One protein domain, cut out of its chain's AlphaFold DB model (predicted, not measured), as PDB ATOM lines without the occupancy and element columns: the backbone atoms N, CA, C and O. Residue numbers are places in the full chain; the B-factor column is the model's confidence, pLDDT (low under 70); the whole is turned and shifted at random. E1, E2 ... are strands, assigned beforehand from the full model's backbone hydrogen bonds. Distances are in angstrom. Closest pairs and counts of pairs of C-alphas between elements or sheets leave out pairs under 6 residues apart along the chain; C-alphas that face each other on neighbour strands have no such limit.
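This is residues 69 to 189 of the 190 residues of a protein of Trinickia symbiotica (UniProt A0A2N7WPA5). One large, strongly twisted and curled sheet of eight strands makes the body, and a small sheet of two strands, E7 and E10, covers part of one of its faces, the two forming a sandwich that is only partly face to face. The first printed residues, 69 to 70, pair with E10. The printed part has 121 residues, with no named helix and ten named strands, E1 to E10 along the chain; the large sheet's order is E1 - E2 - E3 - E6 - E5 - E4 - E9 - E8, and both sheets are antiparallel. The class is all strand, though under half of the residues, 60 of 121, are in named strands. The whole is compact, with a radius of gyration of the C-alphas of 14.2 A and spans of 38 by 32 by 25 A.

Across the large sheet come E1, residues 78 to 80, from C-alpha 78 at (37.719, 63.476, 167.432); E2, residues 83 to 87; E3, residues 93 to 99, 20.3 A long; E6, residues 139 to 146, 22.5 A; E5, residues 127 to 134, 22.0 A; E4, residues 108 to 117, 23.3 A; E9, residues 170 to 174; and E8, residues 161 to 164. E4 bends by 59 degrees at residue 111. The small sheet has E7, residues 152 to 155, and E10, residues 183 to 188, 16.6 A long and ending with C-alpha 188 at (39.602, 77.289, 191.119).

E1 and E8 are the edge strands of the large sheet, whose strand lines turn by 141 degrees from edge to edge. E4, E5 and E6 form a meander, each strand the antiparallel neighbour of the one before, as do E1, E2 and E3. E3 to E6 form a Greek key, in which the first strand is the antiparallel neighbour of the fourth: N 94 and O 145 are 2.9 A apart, within hydrogen-bond range. In the hairpin of E5 and E6, N 130 and O 142 are 2.8 A apart; between E4 and E9, N 116 and O 172 are 2.8 A apart. In the small sheet, N 185 and O 154 are 2.8 A apart. The parts of the two sheets that face each other are 10.5 A centre to centre, and their strands stand at 47 degrees. The closest C-alphas of E5 and E7 are those of Leu 127 and Leu 153, 7.5 A apart.

The C-alphas farthest apart, those of Asn 136 and Arg 189, are 42.3 A apart. The printed part has no cut, and no link is long. The mean pLDDT of the printed part is 92.4; residues 102 to 105 are under 70.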
ATOM      1  N   GLU A  69      41.733  78.722 179.033       96.06
ATOM      2  CA  GLU A  69      41.192  77.742 178.092       96.06
ATOM      3  C   GLU A  69      40.651  78.442 176.841       96.06
ATOM      4  O   GLU A  69      40.370  79.645 176.834       96.06
ATOM      5  N   SER A  70      40.499  77.685 175.758       96.75
ATOM      6  CA  SER A  70      39.938  78.168 174.494       96.75
ATOM      7  C   SER A  70      39.153  77.066 173.793       96.75
ATOM      8  O   SER A  70      39.284  75.886 174.127       96.75
ATOM      9  N   CYS A  71      38.374  77.434 172.774       97.56
ATOM     10  CA  CYS A  71      37.759  76.448 171.891       97.56
ATOM     11  C   CYS A  71      38.833  75.550 171.235       97.56
ATOM     12  O   CYS A  71      39.923  76.040 170.910       97.56
ATOM     13  N   PRO A  72      38.553  74.250 171.030       97.62
ATOM     14  CA  PRO A  72      39.510  73.328 170.428       97.62
ATOM     15  C   PRO A  72      39.757  73.648 168.948       97.62
ATOM     16  O   PRO A  72      38.884  74.128 168.229       97.62
ATOM     17  N   ASN A  73      40.953  73.339 168.451       97.19
ATOM     18  CA  ASN A  73      41.189  73.375 167.010       97.19
ATOM     19  C   ASN A  73      40.447  72.224 166.333       97.19
ATOM     20  O   ASN A  73      40.386  71.126 166.881       97.19
ATOM     21  N   VAL A  74      39.980  72.438 165.101       96.44
ATOM     22  CA  VAL A  74      39.289  71.402 164.312       96.44
ATOM     23  C   VAL A  74      40.103  70.107 164.231       96.44
ATOM     24  O   VAL A  74      39.560  69.029 164.429       96.44
ATOM     25  N   GLU A  75      41.419  70.217 164.037       95.94
ATOM     26  CA  GLU A  75      42.344  69.076 163.945       95.94
ATOM     27  C   GLU A  75      42.443  68.248 165.238       95.94
ATOM     28  O   GLU A  75      42.880  67.101 165.209       95.94
ATOM     29  N   THR A  76      42.048  68.825 166.375       96.19
ATOM     30  CA  THR A  76      42.080  68.175 167.696       96.19
ATOM     31  C   THR A  76      40.734  67.578 168.104       96.19
ATOM     32  O   THR A  76      40.636  66.963 169.165       96.19
ATOM     33  N   ILE A  77      39.692  67.770 167.286       97.31
ATOM     34  CA  ILE A  77      38.364  67.227 167.554       97.31
ATOM     35  C   ILE A  77      38.273  65.825 166.955       97.31
ATOM     36  O   ILE A  77      38.489  65.612 165.762       97.31
ATOM     37  N   HIS A  78      37.918  64.867 167.797       95.38
ATOM     38  CA  HIS A  78      37.719  63.476 167.432       95.38
ATOM     39  C   HIS A  78      36.229  63.164 167.345       95.38
ATOM     40  O   HIS A  78      35.465  63.498 168.251       95.38
ATOM     41  N   ARG A  79      35.829  62.488 166.266       93.25
ATOM     42  CA  ARG A  79      34.459  62.015 166.048       93.25
ATOM     43  C   ARG A  79      34.364  60.513 166.305       93.25
ATOM     44  O   ARG A  79      35.192  59.747 165.808       93.25
ATOM     45  N   GLN A  80      33.325  60.098 167.020       90.56
ATOM     46  CA  GLN A  80      32.921  58.702 167.175       90.56
ATOM     47  C   GLN A  80      31.396  58.600 167.003       90.56
ATOM     48  O   GLN A  80      30.640  58.905 167.924       90.56
ATOM     49  N   GLY A  81      30.947  58.197 165.810       87.75
ATOM     50  CA  GLY A  81      29.534  58.310 165.422       87.75
ATOM     51  C   GLY A  81      29.091  59.776 165.416       87.75
ATOM     52  O   GLY A  81      29.827  60.641 164.948       87.75
ATOM     53  N   SER A  82      27.944  60.075 166.026       88.12
ATOM     54  CA  SER A  82      27.426  61.444 166.163       88.12
ATOM     55  C   SER A  82      28.097  62.280 167.264       88.12
ATOM     56  O   SER A  82      27.756  63.453 167.421       88.12
ATOM     57  N   ILE A  83      29.042  61.711 168.026       92.06
ATOM     58  CA  ILE A  83      29.686  62.361 169.175       92.06
ATOM     59  C   ILE A  83      31.025  62.978 168.764       92.06
ATOM     60  O   ILE A  83      31.873  62.313 168.164       92.06
ATOM     61  N   TYR A  84      31.247  64.224 169.178       95.88
ATOM     62  CA  TYR A  84      32.498  64.961 169.011       95.88
ATOM     63  C   TYR A  84      33.135  65.218 170.369       95.88
ATOM     64  O   TYR A  84      32.477  65.699 171.293       95.88
ATOM     65  N   THR A  85      34.429  64.934 170.482       97.25
ATOM     66  CA  THR A  85      35.193  65.164 171.709       97.25
ATOM     67  C   THR A  85      36.530  65.827 171.423       97.25
ATOM     68  O   THR A  85      37.128  65.606 170.373       97.25
ATOM     69  N   ALA A  86      37.019  66.636 172.357       97.62
ATOM     70  CA  ALA A  86      38.383  67.151 172.318       97.62
ATOM     71  C   ALA A  86      38.943  67.323 173.732       97.62
ATOM     72  O   ALA A  86      38.206  67.564 174.694       97.62
ATOM     73  N   ALA A  87      40.264  67.217 173.854       95.25
ATOM     74  CA  ALA A  87      40.956  67.568 175.086       95.25
ATOM     75  C   ALA A  87      40.980  69.091 175.284       95.25
ATOM     76  O   ALA A  87      40.857  69.869 174.336       95.25
ATOM     77  N   THR A  88      41.135  69.509 176.533       93.00
ATOM     78  CA  THR A  88      41.326  70.915 176.907       93.00
ATOM     79  C   THR A  88      42.808  71.262 176.895       93.00
ATOM     80  O   THR A  88      43.651  70.374 177.049       93.00
ATOM     81  N   SER A  89      43.148  72.532 176.680       86.06
ATOM     82  CA  SER A  89      44.552  72.950 176.596       86.06
ATOM     83  C   SER A  89      45.186  73.090 177.981       86.06
ATOM     84  O   SER A  89      46.370  72.790 178.142       86.06
ATOM     85  N   GLY A  90      44.401  73.484 178.985       82.88
ATOM     86  CA  GLY A  90      44.805  73.606 180.387       82.88
ATOM     87  C   GLY A  90      44.523  72.365 181.239       82.88
ATOM     88  O   GLY A  90      44.793  72.389 182.437       82.88
ATOM     89  N   ALA A  91      44.016  71.278 180.642       82.81
ATOM     90  CA  ALA A  91      43.673  70.020 181.315       82.81
ATOM     91  C   ALA A  91      42.623  70.152 182.444       82.81
ATOM     92  O   ALA A  91      42.526  69.283 183.313       82.81
ATOM     93  N   GLU A  92      41.794  71.201 182.423       87.00
ATOM     94  CA  GLU A  92      40.730  71.416 183.417       87.00
ATOM     95  C   GLU A  92      39.419  70.677 183.099       87.00
ATOM     96  O   GLU A  92      38.487  70.647 183.913       87.00
ATOM     97  N   GLY A  93      39.321  70.074 181.914       91.81
ATOM     98  CA  GLY A  93      38.099  69.417 181.471       91.81
ATOM     99  C   GLY A  93      38.217  68.719 180.122       91.81
ATOM    100  O   GLY A  93      39.299  68.331 179.675       91.81
ATOM    101  N   SER A  94      37.081  68.582 179.451       96.38
ATOM    102  CA  SER A  94      36.978  68.048 178.091       96.38
ATOM    103  C   SER A  94      35.862  68.750 177.326       96.38
ATOM    104  O   SER A  94      34.918  69.267 177.923       96.38
ATOM    105  N   TRP A  95      35.968  68.763 176.006       97.88
ATOM    106  CA  TRP A  95      34.932  69.265 175.112       97.88
ATOM    107  C   TRP A  95      34.072  68.113 174.620       97.88
ATOM    108  O   TRP A  95      34.620  67.087 174.221       97.88
ATOM    109  N   TRP A  96      32.753  68.289 174.642       97.44
ATOM    110  CA  TRP A  96      31.783  67.277 174.221       97.44
ATOM    111  C   TRP A  96      30.655  67.911 173.422       97.44
ATOM    112  O   TRP A  96      30.061  68.888 173.873       97.44
ATOM    113  N   GLY A  97      30.327  67.331 172.275       94.50
ATOM    114  CA  GLY A  97      29.212  67.758 171.439       94.50
ATOM    115  C   GLY A  97      28.560  66.584 170.724       94.50
ATOM    116  O   GLY A  97      29.147  65.507 170.613       94.50
ATOM    117  N   VAL A  98      27.349  66.809 170.231       89.81
ATOM    118  CA  VAL A  98      26.627  65.890 169.344       89.81
ATOM    119  C   VAL A  98      26.185  66.699 168.125       89.81
ATOM    120  O   VAL A  98      25.911  67.892 168.260       89.81
ATOM    121  N   ALA A  99      26.177  66.093 166.936       84.75
ATOM    122  CA  ALA A  99      25.575  66.736 165.764       84.75
ATOM    123  C   ALA A  99      24.072  66.945 166.004       84.75
ATOM    124  O   ALA A  99      23.422  66.106 166.623       84.75
ATOM    125  N   GLU A 100      23.511  68.043 165.499       74.75
ATOM    126  CA  GLU A 100      22.076  68.326 165.655       74.75
ATOM    127  C   GLU A 100      21.173  67.302 164.942       74.75
ATOM    128  O   GLU A 100      20.019  67.142 165.330       74.75
ATOM    129  N   ASN A 101      21.699  66.582 163.943       71.81
ATOM    130  CA  ASN A 101      20.967  65.598 163.151       71.81
ATOM    131  C   ASN A 101      21.551  64.180 163.317       71.81
ATOM    132  O   ASN A 101      22.769  64.000 163.336       71.81
ATOM    133  N   ASP A 102      20.661  63.182 163.399       60.81
ATOM    134  CA  ASP A 102      20.939  61.756 163.682       60.81
ATOM    135  C   ASP A 102      21.706  61.000 162.570       60.81
ATOM    136  O   ASP A 102      21.999  59.812 162.715       60.81
ATOM    137  N   ASP A 103      22.062  61.663 161.467       65.19
ATOM    138  CA  ASP A 103      22.831  61.065 160.370       65.19
ATOM    139  C   ASP A 103      24.318  60.974 160.744       65.19
ATOM    140  O   ASP A 103      25.048  61.914 160.453       65.19
ATOM    141  N   ASP A 104      24.756  59.887 161.399       68.56
ATOM    142  CA  ASP A 104      26.149  59.411 161.639       68.56
ATOM    143  C   ASP A 104      27.260  60.449 161.998       68.56
ATOM    144  O   ASP A 104      28.432  60.089 162.143       68.56
ATOM    145  N   GLY A 105      26.912  61.721 162.220       68.31
ATOM    146  CA  GLY A 105      27.800  62.885 162.188       68.31
ATOM    147  C   GLY A 105      28.483  63.118 160.826       68.31
ATOM    148  O   GLY A 105      28.923  62.183 160.165       68.31
ATOM    149  N   ASP A 106      28.713  64.375 160.433       86.62
ATOM    150  CA  ASP A 106      29.620  64.729 159.322       86.62
ATOM    151  C   ASP A 106      30.927  65.355 159.855       86.62
ATOM    152  O   ASP A 106      31.028  65.761 161.007       86.62
ATOM    153  N   ASP A 107      31.974  65.417 159.039       91.19
ATOM    154  CA  ASP A 107      33.249  65.990 159.449       91.19
ATOM    155  C   ASP A 107      33.107  67.489 159.740       91.19
ATOM    156  O   ASP A 107      32.556  68.262 158.941       91.19
ATOM    157  N   ILE A 108      33.691  67.923 160.860       94.50
ATOM    158  CA  ILE A 108      33.840  69.343 161.162       94.50
ATOM    159  C   ILE A 108      34.748  69.979 160.111       94.50
ATOM    160  O   ILE A 108      35.879  69.554 159.881       94.50
ATOM    161  N   ARG A 109      34.261  71.055 159.490       95.25
ATOM    162  CA  ARG A 109      35.002  71.808 158.473       95.25
ATOM    163  C   ARG A 109      35.702  73.019 159.048       95.25
ATOM    164  O   ARG A 109      36.828  73.315 158.659       95.25
ATOM    165  N   ARG A 110      35.020  73.766 159.915       96.06
ATOM    166  CA  ARG A 110      35.555  75.015 160.462       96.06
ATOM    167  C   ARG A 110      34.847  75.443 161.733       96.06
ATOM    168  O   ARG A 110      33.666  75.163 161.923       96.06
ATOM    169  N   PHE A 111      35.569  76.214 162.535       98.06
ATOM    170  CA  PHE A 111      34.990  77.013 163.604       98.06
ATOM    171  C   PHE A 111      33.989  78.040 163.043       98.06
ATOM    172  O   PHE A 111      34.138  78.525 161.909       98.06
ATOM    173  N   SER A 112      32.947  78.327 163.818       97.38
ATOM    174  CA  SER A 112      31.943  79.342 163.501       97.38
ATOM    175  C   SER A 112      31.918  80.449 164.546       97.38
ATOM    176  O   SER A 112      32.085  81.613 164.189       97.38
ATOM    177  N   SER A 113      31.705  80.089 165.810       97.88
ATOM    178  CA  SER A 113      31.557  81.036 166.917       97.88
ATOM    179  C   SER A 113      31.654  80.314 168.261       97.88
ATOM    180  O   SER A 113      31.636  79.083 168.328       97.88
ATOM    181  N   ALA A 114      31.751  81.080 169.343       98.38
ATOM    182  CA  ALA A 114      31.629  80.572 170.700       98.38
ATOM    183  C   ALA A 114      30.654  81.422 171.514       98.38
ATOM    184  O   ALA A 114      30.602  82.644 171.355       98.38
ATOM    185  N   ILE A 115      29.910  80.775 172.406       98.19
ATOM    186  CA  ILE A 115      28.930  81.411 173.282       98.19
ATOM    187  C   ILE A 115      29.268  81.088 174.734       98.19
ATOM    188  O   ILE A 115      29.486  79.931 175.097       98.19
ATOM    189  N   PHE A 116      29.287  82.124 175.565       98.25
ATOM    190  CA  PHE A 116      29.421  82.027 177.009       98.25
ATOM    191  C   PHE A 116      28.134  82.495 177.684       98.25
ATOM    192  O   PHE A 116      27.720  83.650 177.546       98.25
ATOM    193  N   TYR A 117      27.532  81.602 178.461       96.88
ATOM    194  CA  TYR A 117      26.398  81.911 179.320       96.88
ATOM    195  C   TYR A 117      26.904  82.057 180.755       96.88
ATOM    196  O   TYR A 117      27.415  81.080 181.305       96.88
ATOM    197  N   PRO A 118      26.803  83.239 181.383       95.44
ATOM    198  CA  PRO A 118      27.158  83.396 182.786       95.44
ATOM    199  C   PRO A 118      26.177  82.629 183.688       95.44
ATOM    200  O   PRO A 118      25.028  82.390 183.321       95.44
ATOM    201  N   ALA A 119      26.620  82.273 184.898       92.88
ATOM    202  CA  ALA A 119      25.698  81.811 185.936       92.88
ATOM    203  C   ALA A 119      24.718  82.945 186.282       92.88
ATOM    204  O   ALA A 119      25.137  84.094 186.438       92.88
ATOM    205  N   GLN A 120      23.431  82.627 186.384       88.75
ATOM    206  CA  GLN A 120      22.377  83.606 186.663       88.75
ATOM    207  C   GLN A 120      22.096  83.758 188.166       88.75
ATOM    208  O   GLN A 120      21.632  84.803 188.613       88.75
ATOM    209  N   ASP A 121      22.402  82.725 188.945       87.81
ATOM    210  CA  ASP A 121      22.152  82.616 190.382       87.81
ATOM    211  C   ASP A 121      23.149  81.620 191.022       87.81
ATOM    212  O   ASP A 121      24.105  81.179 190.379       87.81
ATOM    213  N   SER A 122      22.964  81.286 192.304       83.31
ATOM    214  CA  SER A 122      23.842  80.351 193.027       83.31
ATOM    215  C   SER A 122      23.730  78.895 192.561       83.31
ATOM    216  O   SER A 122      24.652  78.111 192.800       83.31
ATOM    217  N   GLU A 123      22.622  78.535 191.914       84.50
ATOM    218  CA  GLU A 123      22.295  77.157 191.539       84.50
ATOM    219  C   GLU A 123      22.704  76.846 190.094       84.50
ATOM    220  O   GLU A 123      23.140  75.736 189.765       84.50
ATOM    221  N   SER A 124      22.612  77.850 189.228       87.12
ATOM    222  CA  SER A 124      23.003  77.801 187.829       87.12
ATOM    223  C   SER A 124      24.518  77.881 187.662       87.12
ATOM    224  O   SER A 124      25.285  78.315 188.524       87.12
ATOM    225  N   ARG A 125      24.983  77.380 186.520       90.25
ATOM    226  CA  ARG A 125      26.406  77.277 186.207       90.25
ATOM    227  C   ARG A 125      26.685  78.020 184.924       90.25
ATOM    228  O   ARG A 125      25.900  77.935 183.986       90.25
ATOM    229  N   ALA A 126      27.829  78.692 184.896       95.06
ATOM    230  CA  ALA A 126      28.330  79.277 183.672       95.06
ATOM    231  C   ALA A 126      28.672  78.169 182.664       95.06
ATOM    232  O   ALA A 126      29.180  77.115 183.060       95.06
ATOM    233  N   LEU A 127      28.393  78.408 181.385       95.88
ATOM    234  CA  LEU A 127      28.568  77.458 180.286       95.88
ATOM    235  C   LEU A 127      29.369  78.102 179.159       95.88
ATOM    236  O   LEU A 127      29.187  79.282 178.874       95.88
ATOM    237  N   VAL A 128      30.207  77.307 178.496       97.88
ATOM    238  CA  VAL A 128      30.896  77.690 177.258       97.88
ATOM    239  C   VAL A 128      30.570  76.647 176.197       97.88
ATOM    240  O   VAL A 128      30.811  75.456 176.422       97.88
ATOM    241  N   ASN A 129      30.071  77.105 175.052       97.62
ATOM    242  CA  ASN A 129      29.832  76.294 173.865       97.62
ATOM    243  C   ASN A 129      30.637  76.856 172.688       97.62
ATOM    244  O   ASN A 129      30.709  78.070 172.508       97.62
ATOM    245  N   CYS A 130      31.211  75.977 171.876       97.94
ATOM    246  CA  CYS A 130      31.905  76.317 170.639       97.94
ATOM    247  C   CYS A 130      31.178  75.645 169.474       97.94
ATOM    248  O   CYS A 130      31.079  74.418 169.439       97.94
ATOM    249  N   SER A 131      30.700  76.445 168.531       97.25
ATOM    250  CA  SER A 131      29.928  75.993 167.378       97.25
ATOM    251  C   SER A 131      30.833  75.792 166.171       97.25
ATOM    252  O   SER A 131      31.619  76.672 165.788       97.25
ATOM    253  N   TYR A 132      30.691  74.640 165.529       96.94
ATOM    254  CA  TYR A 132      31.470  74.251 164.362       96.94
ATOM    255  C   TYR A 132      30.560  73.894 163.208       96.94
ATOM    256  O   TYR A 132      29.567  73.200 163.390       96.94
ATOM    257  N   LYS A 133      30.928  74.332 162.006       95.12
ATOM    258  CA  LYS A 133      30.196  73.981 160.795       95.12
ATOM    259  C   LYS A 133      30.627  72.607 160.287       95.12
ATOM    260  O   LYS A 133      31.827  72.368 160.103       95.12
ATOM    261  N   LEU A 134      29.646  71.762 160.007       94.12
ATOM    262  CA  LEU A 134      29.798  70.426 159.441       94.12
ATOM    263  C   LEU A 134      29.806  70.462 157.900       94.12
ATOM    264  O   LEU A 134      29.456  71.473 157.280       94.12
ATOM    265  N   GLY A 135      30.258  69.378 157.264       91.94
ATOM    266  CA  GLY A 135      30.327  69.264 155.799       91.94
ATOM    267  C   GLY A 135      28.968  69.376 155.102       91.94
ATOM    268  O   GLY A 135      28.866  70.034 154.065       91.94
ATOM    269  N   ASN A 136      27.933  68.816 155.719       90.31
ATOM    270  CA  ASN A 136      26.547  68.795 155.269       90.31
ATOM    271  C   ASN A 136      25.843  70.159 155.408       90.31
ATOM    272  O   ASN A 136      24.763  70.356 154.858       90.31
ATOM    273  N   GLY A 137      26.482  71.124 156.076       90.94
ATOM    274  CA  GLY A 137      25.970  72.475 156.275       90.94
ATOM    275  C   GLY A 137      25.425  72.753 157.674       90.94
ATOM    276  O   GLY A 137      25.282  73.938 157.989       90.94
ATOM    277  N   ASP A 138      25.207  71.713 158.483       91.81
ATOM    278  CA  ASP A 138      24.723  71.801 159.864       91.81
ATOM    279  C   ASP A 138      25.826  72.254 160.830       91.81
ATOM    280  O   ASP A 138      26.955  72.581 160.427       91.81
ATOM    281  N   TYR A 139      25.496  72.267 162.123       92.75
ATOM    282  CA  TYR A 139      26.412  72.608 163.198       92.75
ATOM    283  C   TYR A 139      26.580  71.466 164.205       92.75
ATOM    284  O   TYR A 139      25.692  70.642 164.422       92.75
ATOM    285  N   ALA A 140      27.758  71.434 164.819       93.94
ATOM    286  CA  ALA A 140      28.012  70.702 166.048       93.94
ATOM    287  C   ALA A 140      28.461  71.689 167.124       93.94
ATOM    288  O   ALA A 140      29.440  72.423 166.939       93.94
ATOM    289  N   ASP A 141      27.762  71.662 168.253       95.38
ATOM    290  CA  ASP A 141      28.071  72.482 169.416       95.38
ATOM    291  C   ASP A 141      28.837  71.657 170.445       95.38
ATOM    292  O   ASP A 141      28.314  70.717 171.046       95.38
ATOM    293  N   LEU A 142      30.099  72.020 170.660       97.62
ATOM    294  CA  LEU A 142      30.945  71.408 171.676       97.62
ATOM    295  C   LEU A 142      30.874  72.237 172.954       97.62
ATOM    296  O   LEU A 142      31.288  73.395 172.986       97.62
ATOM    297  N   ARG A 143      30.404  71.621 174.031       97.75
ATOM    298  CA  ARG A 143      30.331  72.199 175.369       97.75
ATOM    299  C   ARG A 143      31.568  71.850 176.186       97.75
ATOM    300  O   ARG A 143      32.027  70.706 176.177       97.75
ATOM    301  N   PHE A 144      32.060  72.818 176.950       97.81
ATOM    302  CA  PHE A 144      33.111  72.600 177.938       97.81
ATOM    303  C   PHE A 144      32.553  71.890 179.179       97.81
ATOM    304  O   PHE A 144      31.617  72.377 179.825       97.81
ATOM    305  N   ILE A 145      33.127  70.739 179.525       95.62
ATOM    306  CA  ILE A 145      32.719  69.894 180.651       95.62
ATOM    307  C   ILE A 145      33.877  69.761 181.638       95.62
ATOM    308  O   ILE A 145      34.969  69.325 181.278       95.62
ATOM    309  N   THR A 146      33.617  70.080 182.908       92.81
ATOM    310  CA  THR A 146      34.591  70.002 184.005       92.81
ATOM    311  C   THR A 146      34.212  68.947 185.041       92.81
ATOM    312  O   THR A 146      33.032  68.659 185.273       92.81
ATOM    313  N   GLY A 147      35.230  68.373 185.685       86.19
ATOM    314  CA  GLY A 147      35.054  67.450 186.808       86.19
ATOM    315  C   GLY A 147      34.707  68.163 188.127       86.19
ATOM    316  O   GLY A 147      34.902  69.373 188.252       86.19
ATOM    317  N   PRO A 148      34.187  67.438 189.136       85.31
ATOM    318  CA  PRO A 148      34.010  67.971 190.485       85.31
ATOM    319  C   PRO A 148      35.364  68.154 191.218       85.31
ATOM    320  O   PRO A 148      36.266  67.341 191.025       85.31
ATOM    321  N   PRO A 149      35.510  69.166 192.101       87.12
ATOM    322  CA  PRO A 149      34.587  70.282 192.292       87.12
ATOM    323  C   PRO A 149      34.580  71.191 191.058       87.12
ATOM    324  O   PRO A 149      35.636  71.527 190.521       87.12
ATOM    325  N   ARG A 150      33.381  71.581 190.606       88.69
ATOM    326  CA  ARG A 150      33.234  72.362 189.373       88.69
ATOM    327  C   ARG A 150      33.772  73.783 189.587       88.69
ATOM    328  O   ARG A 150      33.268  74.464 190.485       88.69
ATOM    329  N   PRO A 151      34.746  74.237 188.784       91.81
ATOM    330  CA  PRO A 151      35.301  75.580 188.887       91.81
ATOM    331  C   PRO A 151      34.294  76.646 188.438       91.81
ATOM    332  O   PRO A 151      33.295  76.348 187.774       91.81
ATOM    333  N   ALA A 152      34.571  77.900 188.789       93.06
ATOM    334  CA  ALA A 152      33.893  79.036 188.177       93.06
ATOM    335  C   ALA A 152      34.502  79.316 186.796       93.06
ATOM    336  O   ALA A 152      35.686  79.062 186.581       93.06
ATOM    337  N   LEU A 153      33.697  79.845 185.874       95.38
ATOM    338  CA  LEU A 153      34.145  80.243 184.541       95.38
ATOM    339  C   LEU A 153      33.964  81.747 184.363       95.38
ATOM    340  O   LEU A 153      33.004  82.321 184.887       95.38
ATOM    341  N   GLY A 154      34.859  82.370 183.604       95.25
ATOM    342  CA  GLY A 154      34.794  83.795 183.302       95.25
ATOM    343  C   GLY A 154      35.330  84.118 181.915       95.25
ATOM    344  O   GLY A 154      36.108  83.363 181.344       95.25
ATOM    345  N   VAL A 155      34.928  85.270 181.391       96.69
ATOM    346  CA  VAL A 155      35.403  85.813 180.114       96.69
ATOM    347  C   VAL A 155      35.822  87.265 180.301       96.69
ATOM    348  O   VAL A 155      35.327  87.946 181.200       96.69
ATOM    349  N   GLN A 156      36.731  87.742 179.454       89.75
ATOM    350  CA  GLN A 156      37.117  89.151 179.416       89.75
ATOM    351  C   GLN A 156      36.365  89.884 178.304       89.75
ATOM    352  O   GLN A 156      36.261  89.391 177.179       89.75
ATOM    353  N   GLU A 157      35.879  91.086 178.613       85.94
ATOM    354  CA  GLU A 157      35.273  91.979 177.626       85.94
ATOM    355  C   GLU A 157      36.280  92.380 176.532       85.94
ATOM    356  O   GLU A 157      37.483  92.493 176.767       85.94
ATOM    357  N   GLY A 158      35.779  92.610 175.319       89.50
ATOM    358  CA  GLY A 158      36.576  92.995 174.151       89.50
ATOM    359  C   GLY A 158      36.527  91.930 173.061       89.50
ATOM    360  O   GLY A 158      36.004  92.200 171.987       89.50
ATOM    361  N   ILE A 159      37.009  90.719 173.360       93.81
ATOM    362  CA  ILE A 159      36.860  89.550 172.470       93.81
ATOM    363  C   ILE A 159      35.430  89.008 172.565       93.81
ATOM    364  O   ILE A 159      34.793  88.698 171.562       93.81
ATOM    365  N   TRP A 160      34.924  88.925 173.794       97.75
ATOM    366  CA  TRP A 160      33.572  88.480 174.089       97.75
ATOM    367  C   TRP A 160      32.624  89.672 174.080       97.75
ATOM    368  O   TRP A 160      32.715  90.572 174.923       97.75
ATOM    369  N   LEU A 161      31.708  89.683 173.116       97.44
ATOM    370  CA  LEU A 161      30.717  90.739 172.960       97.44
ATOM    371  C   LEU A 161      29.449  90.364 173.713       97.44
ATOM    372  O   LEU A 161      28.822  89.346 173.419       97.44
ATOM    373  N   ARG A 162      29.052  91.205 174.669       97.25
ATOM    374  CA  ARG A 162      27.804  91.016 175.408       97.25
ATOM    375  C   ARG A 162      26.602  91.198 174.480       97.25
ATOM    376  O   ARG A 162      26.489  92.203 173.779       97.25
ATOM    377  N   LYS A 163      25.679  90.247 174.535       96.50
ATOM    378  CA  LYS A 163      24.395  90.234 173.835       96.50
ATOM    379  C   LYS A 163      23.278  89.859 174.808       96.50
ATOM    380  O   LYS A 163      23.534  89.525 175.964       96.50
ATOM    381  N   HIS A 164      22.042  89.966 174.337       96.19
ATOM    382  CA  HIS A 164      20.851  89.572 175.079       96.19
ATOM    383  C   HIS A 164      20.030  88.631 174.213       96.19
ATOM    384  O   HIS A 164      19.937  88.835 172.997       96.19
ATOM    385  N   ASP A 165      19.500  87.579 174.821       91.44
ATOM    386  CA  ASP A 165      18.528  86.714 174.165       91.44
ATOM    387  C   ASP A 165      17.138  87.391 174.138       91.44
ATOM    388  O   ASP A 165      16.964  88.475 174.712       91.44
ATOM    389  N   PRO A 166      16.149  86.814 173.431       94.50
ATOM    390  CA  PRO A 166      14.797  87.371 173.377       94.50
ATOM    391  C   PRO A 166      14.109  87.502 174.743       94.50
ATOM    392  O   PRO A 166      13.238  88.357 174.894       94.50
ATOM    393  N   ASP A 167      14.519  86.694 175.724       92.62
ATOM    394  CA  ASP A 167      13.993  86.691 177.092       92.62
ATOM    395  C   ASP A 167      14.712  87.713 177.999       92.62
ATOM    396  O   ASP A 167      14.311  87.952 179.140       92.62
ATOM    397  N   GLY A 168      15.749  88.379 177.480       91.81
ATOM    398  CA  GLY A 168      16.504  89.425 178.159       91.81
ATOM    399  C   GLY A 168      17.687  88.923 178.989       91.81
ATOM    400  O   GLY A 168      18.337  89.741 179.648       91.81
ATOM    401  N   HIS A 169      18.023  87.631 178.955       92.38
ATOM    402  CA  HIS A 169      19.218  87.124 179.623       92.38
ATOM    403  C   HIS A 169      20.470  87.518 178.840       92.38
ATOM    404  O   HIS A 169      20.544  87.422 177.612       92.38
ATOM    405  N   SER A 170      21.488  87.986 179.563       95.00
ATOM    406  CA  SER A 170      22.770  88.309 178.949       95.00
ATOM    407  C   SER A 170      23.567  87.046 178.645       95.00
ATOM    408  O   SER A 170      23.761  86.202 179.517       95.00
ATOM    409  N   TYR A 171      24.137  86.995 177.450       97.06
ATOM    410  CA  TYR A 171      25.187  86.052 177.074       97.06
ATOM    411  C   TYR A 171      26.329  86.813 176.405       97.06
ATOM    412  O   TYR A 171      26.216  88.008 176.118       97.06
ATOM    413  N   TYR A 172      27.445  86.140 176.175       98.06
ATOM    414  CA  TYR A 172      28.582  86.715 175.475       98.06
ATOM    415  C   TYR A 172      28.929  85.857 174.270       98.06
ATOM    416  O   TYR A 172      28.888  84.633 174.348       98.06
ATOM    417  N   GLU A 173      29.289  86.496 173.166       98.12
ATOM    418  CA  GLU A 173      29.602  85.819 171.912       98.12
ATOM    419  C   GLU A 173      30.981  86.231 171.407       98.12
ATOM    420  O   GLU A 173      31.311  87.420 171.368       98.12
ATOM    421  N   CYS A 174      31.772  85.240 171.012       98.25
ATOM    422  CA  CYS A 174      33.041  85.408 170.324       98.25
ATOM    423  C   CYS A 174      32.893  84.910 168.881       98.25
ATOM    424  O   CYS A 174      32.598  83.738 168.650       98.25
ATOM    425  N   ASN A 175      33.119  85.804 167.917       96.94
ATOM    426  CA  ASN A 175      33.015  85.532 166.474       96.94
ATOM    427  C   ASN A 175      34.363  85.669 165.760       96.94
ATOM    428  O   ASN A 175      34.433  86.062 164.593       96.94
ATOM    429  N   GLU A 176      35.449  85.403 166.481       96.44
ATOM    430  CA  GLU A 176      36.782  85.379 165.895       96.44
ATOM    431  C   GLU A 176      36.917  84.248 164.870       96.44
ATOM    432  O   GLU A 176      36.249  83.222 164.945       96.44
ATOM    433  N   LEU A 177      37.813  84.416 163.896       93.88
ATOM    434  CA  LEU A 177      38.026  83.384 162.873       93.88
ATOM    435  C   LEU A 177      38.745  82.148 163.429       93.88
ATOM    436  O   LEU A 177      38.567  81.043 162.919       93.88
ATOM    437  N   SER A 178      39.584  82.350 164.446       96.38
ATOM    438  CA  SER A 178      40.347  81.290 165.096       96.38
ATOM    439  C   SER A 178      39.652  80.859 166.391       96.38
ATOM    440  O   SER A 178      39.409  81.722 167.239       96.38
ATOM    441  N   PRO A 179      39.413  79.551 166.608       97.00
ATOM    442  CA  PRO A 179      38.837  79.061 167.863       97.00
ATOM    443  C   PRO A 179      39.732  79.383 169.072       97.00
ATOM    444  O   PRO A 179      39.237  79.631 170.170       97.00
ATOM    445  N   LEU A 180      41.050  79.465 168.863       96.44
ATOM    446  CA  LEU A 180      42.019  79.783 169.915       96.44
ATOM    447  C   LEU A 180      41.930  81.231 170.414       96.44
ATOM    448  O   LEU A 180      42.444  81.534 171.486       96.44
ATOM    449  N   SER A 181      41.301  82.131 169.651       96.50
ATOM    450  CA  SER A 181      41.117  83.521 170.076       96.50
ATOM    451  C   SER A 181      39.988  83.671 171.098       96.50
ATOM    452  O   SER A 181      39.995  84.628 171.867       96.50
ATOM    453  N   CYS A 182      39.033  82.736 171.143       96.94
ATOM    454  CA  CYS A 182      37.904  82.763 172.075       96.94
ATOM    455  C   CYS A 182      38.314  82.223 173.452       96.94
ATOM    456  O   CYS A 182      37.943  81.119 173.852       96.94
ATOM    457  N   ILE A 183      39.128  83.013 174.154       96.12
ATOM    458  CA  ILE A 183      39.751  82.650 175.430       96.12
ATOM    459  C   ILE A 183      38.791  82.878 176.600       96.12
ATOM    460  O   ILE A 183      38.193  83.947 176.716       96.12
ATOM    461  N   PHE A 184      38.706  81.914 177.509       96.56
ATOM    462  CA  PHE A 184      37.999  82.032 178.783       96.56
ATOM    463  C   PHE A 184      38.865  81.509 179.935       96.56
ATOM    464  O   PHE A 184      39.887  80.855 179.730       96.56
ATOM    465  N   TYR A 185      38.456  81.822 181.158       95.31
ATOM    466  CA  TYR A 185      39.192  81.498 182.373       95.31
ATOM    467  C   TYR A 185      38.456  80.442 183.178       95.31
ATOM    468  O   TYR A 185      37.235  80.518 183.356       95.31
ATOM    469  N   VAL A 186      39.217  79.497 183.715       94.88
ATOM    470  CA  VAL A 186      38.751  78.517 184.688       94.88
ATOM    471  C   VAL A 186      39.347  78.887 186.041       94.88
ATOM    472  O   VAL A 186      40.562  78.919 186.219       94.88
ATOM    473  N   ILE A 187      38.480  79.201 187.000       92.50
ATOM    474  CA  ILE A 187      38.862  79.773 188.290       92.50
ATOM    475  C   ILE A 187      38.585  78.737 189.381       92.50
ATOM    476  O   ILE A 187      37.427  78.433 189.705       92.50
ATOM    477  N   ARG A 188      39.658  78.204 189.973       87.25
ATOM    478  CA  ARG A 188      39.602  77.289 191.119       87.25
ATOM    479  C   ARG A 188      39.726  78.105 192.402       87.25
ATOM    480  O   ARG A 188      40.729  78.784 192.627       87.25
ATOM    481  N   ARG A 189      38.702  78.030 193.253       77.12
ATOM    482  CA  ARG A 189      38.779  78.556 194.619       77.12
ATOM    483  C   ARG A 189      39.251  77.438 195.560       77.12
ATOM    484  O   ARG A 189      38.770  76.316 195.384       77.12
TER     485      ARG A 189